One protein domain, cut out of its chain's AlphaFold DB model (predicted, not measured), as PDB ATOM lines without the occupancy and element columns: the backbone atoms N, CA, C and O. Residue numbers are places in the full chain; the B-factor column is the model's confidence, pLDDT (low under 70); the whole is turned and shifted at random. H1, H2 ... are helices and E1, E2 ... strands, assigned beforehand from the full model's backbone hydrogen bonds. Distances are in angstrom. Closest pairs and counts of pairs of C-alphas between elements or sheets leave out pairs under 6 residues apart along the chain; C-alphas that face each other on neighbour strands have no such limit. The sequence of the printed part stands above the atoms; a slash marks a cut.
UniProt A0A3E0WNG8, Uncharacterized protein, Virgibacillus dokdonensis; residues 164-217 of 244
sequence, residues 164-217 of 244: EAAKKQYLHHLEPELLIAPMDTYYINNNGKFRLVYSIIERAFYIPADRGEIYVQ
ATOM      1  N   GLU A 164      -7.743 -60.417 -36.030       90.31
ATOM      2  CA  GLU A 164      -8.889 -60.773 -35.187       90.31
ATOM      3  C   GLU A 164      -8.985 -59.869 -33.957       90.31
ATOM      4  O   GLU A 164     -10.084 -59.442 -33.593       90.31
ATOM      5  N   ALA A 165      -7.846 -59.551 -33.333       87.00
ATOM      6  CA  ALA A 165      -7.794 -58.610 -32.221       87.00
ATOM      7  C   ALA A 165      -8.227 -57.208 -32.676       87.00
ATOM      8  O   ALA A 165      -9.091 -56.603 -32.037       87.00
ATOM      9  N   ALA A 166      -7.725 -56.736 -33.824       84.50
ATOM     10  CA  ALA A 166      -8.145 -55.471 -34.427       84.50
ATOM     11  C   ALA A 166      -9.648 -55.467 -34.757       84.50
ATOM     12  O   ALA A 166     -10.373 -54.547 -34.385       84.50
ATOM     13  N   LYS A 167     -10.166 -56.537 -35.371       85.38
ATOM     14  CA  LYS A 167     -11.598 -56.689 -35.668       85.38
ATOM     15  C   LYS A 167     -12.456 -56.625 -34.406       85.38
ATOM     16  O   LYS A 167     -13.502 -55.977 -34.409       85.38
ATOM     17  N   LYS A 168     -12.034 -57.290 -33.327       87.38
ATOM     18  CA  LYS A 168     -12.750 -57.270 -32.045       87.38
ATOM     19  C   LYS A 168     -12.831 -55.850 -31.484       87.38
ATOM     20  O   LYS A 168     -13.905 -55.449 -31.040       87.38
ATOM     21  N   GLN A 169     -11.732 -55.098 -31.544       82.94
ATOM     22  CA  GLN A 169     -11.707 -53.697 -31.120       82.94
ATOM     23  C   GLN A 169     -12.616 -52.829 -31.993       82.94
ATOM     24  O   GLN A 169     -13.430 -52.081 -31.460       82.94
ATOM     25  N   TYR A 170     -12.561 -52.994 -33.316       83.38
ATOM     26  CA  TYR A 170     -13.408 -52.250 -34.251       83.38
ATOM     27  C   TYR A 170     -14.900 -52.449 -33.951       83.38
ATOM     28  O   TYR A 170     -15.635 -51.487 -33.750       83.38
ATOM     29  N   LEU A 171     -15.343 -53.708 -33.851       83.88
ATOM     30  CA  LEU A 171     -16.744 -54.048 -33.587       83.88
ATOM     31  C   LEU A 171     -17.230 -53.563 -32.217       83.88
ATOM     32  O   LEU A 171     -18.409 -53.255 -32.077       83.88
ATOM     33  N   HIS A 172     -16.347 -53.496 -31.217       82.94
ATOM     34  CA  HIS A 172     -16.699 -53.006 -29.885       82.94
ATOM     35  C   HIS A 172     -17.107 -51.525 -29.882       82.94
ATOM     36  O   HIS A 172     -17.908 -51.122 -29.046       82.94
ATOM     37  N   HIS A 173     -16.590 -50.737 -30.827       77.25
ATOM     38  CA  HIS A 173     -16.807 -49.290 -30.890       77.25
ATOM     39  C   HIS A 173     -17.772 -48.861 -32.000       77.25
ATOM     40  O   HIS A 173     -18.022 -47.668 -32.178       77.25
ATOM     41  N   LEU A 174     -18.336 -49.814 -32.748       80.06
ATOM     42  CA  LEU A 174     -19.445 -49.525 -33.646       80.06
ATOM     43  C   LEU A 174     -20.690 -49.187 -32.820       80.06
ATOM     44  O   LEU A 174     -21.224 -50.032 -32.106       80.06
ATOM     45  N   GLU A 175     -21.170 -47.954 -32.960       79.62
ATOM     46  CA  GLU A 175     -22.402 -47.472 -32.337       79.62
ATOM     47  C   GLU A 175     -23.534 -47.500 -33.380       79.62
ATOM     48  O   GLU A 175     -23.608 -46.605 -34.228       79.62
ATOM     49  N   PRO A 176     -24.406 -48.530 -33.388       81.50
ATOM     50  CA  PRO A 176     -25.580 -48.525 -34.244       81.50
ATOM     51  C   PRO A 176     -26.627 -47.551 -33.693       81.50
ATOM     52  O   PRO A 176     -27.004 -47.619 -32.522       81.50
ATOM     53  N   GLU A 177     -27.161 -46.701 -34.560       81.44
ATOM     54  CA  GLU A 177     -28.255 -45.790 -34.244       81.44
ATOM     55  C   GLU A 177     -29.506 -46.122 -35.057       81.44
ATOM     56  O   GLU A 177     -29.445 -46.536 -36.216       81.44
ATOM     57  N   LEU A 178     -30.665 -45.962 -34.415       86.06
ATOM     58  CA  LEU A 178     -31.955 -46.108 -35.076       86.06
ATOM     59  C   LEU A 178     -32.228 -44.886 -35.944       86.06
ATOM     60  O   LEU A 178     -32.178 -43.761 -35.457       86.06
ATOM     61  N   LEU A 179     -32.614 -45.117 -37.193       83.38
ATOM     62  CA  LEU A 179     -33.074 -44.064 -38.088       83.38
ATOM     63  C   LEU A 179     -34.183 -44.554 -39.015       83.38
ATOM     64  O   LEU A 179     -34.365 -45.753 -39.231       83.38
ATOM     65  N   ILE A 180     -34.949 -43.610 -39.552       83.56
ATOM     66  CA  ILE A 180     -35.967 -43.872 -40.569       83.56
ATOM     67  C   ILE A 180     -35.350 -43.526 -41.927       83.56
ATOM     68  O   ILE A 180     -35.099 -42.357 -42.203       83.56
ATOM     69  N   ALA A 181     -35.103 -44.533 -42.767       77.50
ATOM     70  CA  ALA A 181     -34.459 -44.363 -44.074       77.50
ATOM     71  C   ALA A 181     -35.258 -45.012 -45.210       77.50
ATOM     72  O   ALA A 181     -35.974 -45.995 -44.974       77.50
ATOM     73  N   PRO A 182     -35.126 -44.499 -46.449       81.44
ATOM     74  CA  PRO A 182     -35.652 -45.172 -47.626       81.44
ATOM     75  C   PRO A 182     -34.903 -46.493 -47.831       81.44
ATOM     76  O   PRO A 182     -33.681 -46.548 -47.728       81.44
ATOM     77  N   MET A 183     -35.638 -47.571 -48.109       76.62
ATOM     78  CA  MET A 183     -35.052 -48.905 -48.328       76.62
ATOM     79  C   MET A 183     -34.761 -49.210 -49.795       76.62
ATOM     80  O   MET A 183     -34.417 -50.345 -50.120       76.62
ATOM     81  N   ASP A 184     -34.896 -48.212 -50.665       72.88
ATOM     82  CA  ASP A 184     -34.450 -48.312 -52.047       72.88
ATOM     83  C   ASP A 184     -32.922 -48.272 -52.054       72.88
ATOM     84  O   ASP A 184     -32.290 -47.219 -52.029       72.88
ATOM     85  N   THR A 185     -32.333 -49.457 -52.009       69.69
ATOM     86  CA  THR A 185     -30.890 -49.688 -52.036       69.69
ATOM     87  C   THR A 185     -30.532 -50.433 -53.319       69.69
ATOM     88  O   THR A 185     -31.404 -50.888 -54.057       69.69
ATOM     89  N   TYR A 186     -29.241 -50.651 -53.570       56.41
ATOM     90  CA  TYR A 186     -28.795 -51.492 -54.687       56.41
ATOM     91  C   TYR A 186     -29.348 -52.928 -54.656       56.41
ATOM     92  O   TYR A 186     -29.382 -53.585 -55.693       56.41
ATOM     93  N   TYR A 187     -29.779 -53.417 -53.489       61.97
ATOM     94  CA  TYR A 187     -30.219 -54.801 -53.294       61.97
ATOM     95  C   TYR A 187     -31.727 -54.942 -53.073       61.97
ATOM     96  O   TYR A 187     -32.264 -56.041 -53.192       61.97
ATOM     97  N   ILE A 188     -32.417 -53.852 -52.730       69.00
ATOM     98  CA  ILE A 188     -33.835 -53.861 -52.368       69.00
ATOM     99  C   ILE A 188     -34.512 -52.686 -53.063       69.00
ATOM    100  O   ILE A 188     -34.118 -51.546 -52.857       69.00
ATOM    101  N   ASN A 189     -35.561 -52.964 -53.837       73.19
ATOM    102  CA  ASN A 189     -36.499 -51.950 -54.306       73.19
ATOM    103  C   ASN A 189     -37.768 -52.036 -53.449       73.19
ATOM    104  O   ASN A 189     -38.492 -53.032 -53.494       73.19
ATOM    105  N   ASN A 190     -38.011 -51.020 -52.629       73.88
ATOM    106  CA  ASN A 190     -39.142 -50.921 -51.711       73.88
ATOM    107  C   ASN A 190     -40.120 -49.803 -52.134       73.88
ATOM    108  O   ASN A 190     -40.955 -49.394 -51.322       73.88
ATOM    109  N   ASN A 191     -40.048 -49.336 -53.388       81.19
ATOM    110  CA  ASN A 191     -40.928 -48.325 -53.984       81.19
ATOM    111  C   ASN A 191     -41.034 -47.042 -53.140       81.19
ATOM    112  O   ASN A 191     -42.136 -46.592 -52.816       81.19
ATOM    113  N   GLY A 192     -39.905 -46.484 -52.711       78.38
ATOM    114  CA  GLY A 192     -39.842 -45.233 -51.955       78.38
ATOM    115  C   GLY A 192     -40.314 -45.341 -50.505       78.38
ATOM    116  O   GLY A 192     -40.387 -44.331 -49.806       78.38
ATOM    117  N   LYS A 193     -40.652 -46.543 -50.014       82.38
ATOM    118  CA  LYS A 193     -41.117 -46.720 -48.633       82.38
ATOM    119  C   LYS A 193     -39.948 -46.684 -47.650       82.38
ATOM    120  O   LYS A 193     -39.006 -47.481 -47.741       82.38
ATOM    121  N   PHE A 194     -40.084 -45.819 -46.652       85.56
ATOM    122  CA  PHE A 194     -39.164 -45.703 -45.528       85.56
ATOM    123  C   PHE A 194     -39.398 -46.820 -44.505       85.56
ATOM    124  O   PHE A 194     -40.521 -47.308 -44.342       85.56
ATOM    125  N   ARG A 195     -38.339 -47.228 -43.802       82.62
ATOM    126  CA  ARG A 195     -38.412 -48.167 -42.674       82.62
ATOM    127  C   ARG A 195     -37.536 -47.696 -41.521       82.62
ATOM    128  O   ARG A 195     -36.541 -47.010 -41.735       82.62
ATOM    129  N   LEU A 196     -37.905 -48.116 -40.313       85.12
ATOM    130  CA  LEU A 196     -37.043 -48.024 -39.141       85.12
ATOM    131  C   LEU A 196     -35.921 -49.059 -39.274       85.12
ATOM    132  O   LEU A 196     -36.198 -50.256 -39.386       85.12
ATOM    133  N   VAL A 197     -34.676 -48.598 -39.266       81.88
ATOM    134  CA  VAL A 197     -33.475 -49.422 -39.419       81.88
ATOM    135  C   VAL A 197     -32.404 -49.015 -38.421       81.88
ATOM    136  O   VAL A 197     -32.425 -47.903 -37.902       81.88
ATOM    137  N   TYR A 198     -31.460 -49.920 -38.169       80.56
ATOM    138  CA  TYR A 198     -30.196 -49.561 -37.539       80.56
ATOM    139  C   TYR A 198     -29.198 -49.183 -38.630       80.56
ATOM    140  O   TYR A 198     -28.977 -49.970 -39.550       80.56
ATOM    141  N   SER A 199     -28.590 -48.010 -38.507       77.12
ATOM    142  CA  SER A 199     -27.413 -47.633 -39.282       77.12
ATOM    143  C   SER A 199     -26.227 -47.492 -38.357       77.12
ATOM    144  O   SER A 199     -26.364 -47.092 -37.206       77.12
ATOM    145  N   ILE A 200     -25.048 -47.792 -38.873       76.06
ATOM    146  CA  ILE A 200     -23.810 -47.378 -38.230       76.06
ATOM    147  C   ILE A 200     -23.649 -45.896 -38.554       76.06
ATOM    148  O   ILE A 200     -23.704 -45.524 -39.727       76.06
ATOM    149  N   ILE A 201     -23.483 -45.046 -37.539       65.50
ATOM    150  CA  ILE A 201     -23.006 -43.689 -37.798       65.50
ATOM    151  C   ILE A 201     -21.548 -43.817 -38.200       65.50
ATOM    152  O   ILE A 201     -20.707 -44.205 -37.387       65.50
ATOM    153  N   GLU A 202     -21.266 -43.542 -39.471       56.62
ATOM    154  CA  GLU A 202     -19.917 -43.598 -40.015       56.62
ATOM    155  C   GLU A 202     -19.010 -42.646 -39.235       56.62
ATOM    156  O   GLU A 202     -19.071 -41.423 -39.360       56.62
ATOM    157  N   ARG A 203     -18.148 -43.230 -38.408       59.59
ATOM    158  CA  ARG A 203     -16.933 -42.598 -37.919       59.59
ATOM    159  C   ARG A 203     -15.799 -43.412 -38.519       59.59
ATOM    160  O   ARG A 203     -15.724 -44.615 -38.280       59.59
ATOM    161  N   ALA A 204     -14.955 -42.796 -39.342       61.22
ATOM    162  CA  ALA A 204     -13.767 -43.482 -39.832       61.22
ATOM    163  C   ALA A 204     -12.842 -43.736 -38.631       61.22
ATOM    164  O   ALA A 204     -12.291 -42.799 -38.043       61.22
ATOM    165  N   PHE A 205     -12.750 -45.003 -38.226       70.12
ATOM    166  CA  PHE A 205     -11.903 -45.464 -37.135       70.12
ATOM    167  C   PHE A 205     -10.648 -46.121 -37.704       70.12
ATOM    168  O   PHE A 205     -10.738 -47.030 -38.530       70.12
ATOM    169  N   TYR A 206      -9.486 -45.719 -37.202       71.38
ATOM    170  CA  TYR A 206      -8.230 -46.427 -37.405       71.38
ATOM    171  C   TYR A 206      -7.824 -47.140 -36.119       71.38
ATOM    172  O   TYR A 206      -7.977 -46.596 -35.026       71.38
ATOM    173  N   ILE A 207      -7.292 -48.351 -36.260       76.00
ATOM    174  CA  ILE A 207      -6.703 -49.122 -35.163       76.00
ATOM    175  C   ILE A 207      -5.227 -49.305 -35.502       76.00
ATOM    176  O   ILE A 207      -4.913 -50.106 -36.385       76.00
ATOM    177  N   PRO A 208      -4.314 -48.562 -34.857       78.31
ATOM    178  CA  PRO A 208      -2.890 -48.777 -35.011       78.31
ATOM    179  C   PRO A 208      -2.516 -50.202 -34.623       78.31
ATOM    180  O   PRO A 208      -3.007 -50.750 -33.630       78.31
ATOM    181  N   ALA A 209      -1.635 -50.796 -35.422       78.06
ATOM    182  CA  ALA A 209      -1.231 -52.185 -35.254       78.06
ATOM    183  C   ALA A 209      -0.436 -52.429 -33.960       78.06
ATOM    184  O   ALA A 209      -0.357 -53.567 -33.516       78.06
ATOM    185  N   ASP A 210       0.130 -51.384 -33.354       70.62
ATOM    186  CA  ASP A 210       1.009 -51.446 -32.182       70.62
ATOM    187  C   ASP A 210       0.259 -51.408 -30.843       70.62
ATOM    188  O   ASP A 210       0.686 -52.033 -29.875       70.62
ATOM    189  N   ARG A 211      -0.861 -50.679 -30.772       72.12
ATOM    190  CA  ARG A 211      -1.579 -50.414 -29.509       72.12
ATOM    191  C   ARG A 211      -2.987 -50.983 -29.464       72.12
ATOM    192  O   ARG A 211      -3.502 -51.232 -28.379       72.12
ATOM    193  N   GLY A 212      -3.634 -51.173 -30.614       62.47
ATOM    194  CA  GLY A 212      -5.020 -51.644 -30.668       62.47
ATOM    195  C   GLY A 212      -6.071 -50.655 -30.146       62.47
ATOM    196  O   GLY A 212      -7.248 -51.005 -30.085       62.47
ATOM    197  N   GLU A 213      -5.668 -49.436 -29.781       76.81
ATOM    198  CA  GLU A 213      -6.563 -48.334 -29.417       76.81
ATOM    199  C   GLU A 213      -7.180 -47.698 -30.669       76.81
ATOM    200  O   GLU A 213      -6.570 -47.691 -31.735       76.81
ATOM    201  N   ILE A 214      -8.388 -47.144 -30.558       65.44
ATOM    202  CA  ILE A 214      -9.070 -46.520 -31.697       65.44
ATOM    203  C   ILE A 214      -8.737 -45.038 -31.815       65.44
ATOM    204  O   ILE A 214      -8.793 -44.287 -30.845       65.44
ATOM    205  N   TYR A 215      -8.503 -44.613 -33.052       68.06
ATOM    206  CA  TYR A 215      -8.333 -43.225 -33.447       68.06
ATOM    207  C   TYR A 215      -9.456 -42.844 -34.410       68.06
ATOM    208  O   TYR A 215      -9.674 -43.511 -35.420       68.06
ATOM    209  N   VAL A 216     -10.180 -41.770 -34.097       62.84
ATOM    210  CA  VAL A 216     -11.184 -41.190 -35.001       62.84
ATOM    211  C   VAL A 216     -10.472 -40.232 -35.952       62.84
ATOM    212  O   VAL A 216      -9.774 -39.325 -35.493       62.84
ATOM    213  N   GLN A 217     -10.637 -40.413 -37.263       59.59
ATOM    214  CA  GLN A 217     -10.086 -39.481 -38.251       59.59
ATOM    215  C   GLN A 217     -10.699 -38.087 -38.037       59.59
ATOM    216  O   GLN A 217     -11.920 -37.958 -37.948       59.59
TER     217      GLN A 217
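What this domain is: This is residues 164 to 217 of the 244 residues of an uncharacterized protein of Virgibacillus dokdonensis (UniProt A0A3E0WNG8). A thin, drawn-out rod with little packed core: a two-stranded hairpin, E1 and E2, runs along part of its length, with the loop of residues 183 to 193 at one end and the short helix H1 toward the other. After E2, residues 201 to 217 run on toward the end where H1 lies and fold back on themselves, with residues 205 to 206 paired antiparallel with residues 215 to 216. The printed part has 54 residues with one named helix and two named strands, in the order H1, E1, E2; the strands make one antiparallel sheet of order E1 - E2. The class is mixed, helices and strands, though under half of the residues are in named elements. It is only just extended, close to loose, with a radius of gyration of the C-alphas of 15.3 A, and spans 47 by 19 by 18 A.

How they stand to each other: The helix H1, residues 164 to 172, has every O i to N i+4 pair within hydrogen-bond range. A tight link of 3 residues joins it to the strand E1, residues 176 to 182. The strand E2, residues 194 to 200, forms a hairpin with E1, and the two are antiparallel neighbours with 146 degrees between their N-to-C directions. N 179 and O 197 are within hydrogen-bond range at 2.9 A, and so are N 195 and O 181 at 2.9 A. The C-alphas of Pro 182 and Phe 194 face each other at 4.1 A, and those of Pro 176 and Ile 200 at 4.5 A. H1 and E2 are apart.

Where its parts are: H1, Glu 164 to His 172, measures 12.2 A from first to last C-alpha and begins with C-alpha 164 at (-8.889, -60.773, -35.187). E1, Pro 176 to Pro 182, is 17.1 A long and begins with C-alpha 176 at (-25.580, -48.525, -34.244). E2, Phe 194 to Ile 200, is also 17.1 A long and ends with C-alpha 200 at (-23.810, -47.378, -38.230). Residues 201 to 217 hold no named element.

The domain as a whole: The two C-alphas farthest apart are those of Asn 191 and Asp 210, 47.4 A. The C-alphas of Glu 164 and Gln 217, the first and last printed residues, are 21.5 A apart. The link from E1 to E2, 11 residues, is long, and the printed part has no cut. In the last 17 printed residues, 201 to 217, the C-alphas lie 6 to 24 A from the mean of the C-alphas. The mean pLDDT of the printed part is 75.9, and 13 residues are under 70: residues 185 to 188, 201 to 204, 212 and 214 to 217.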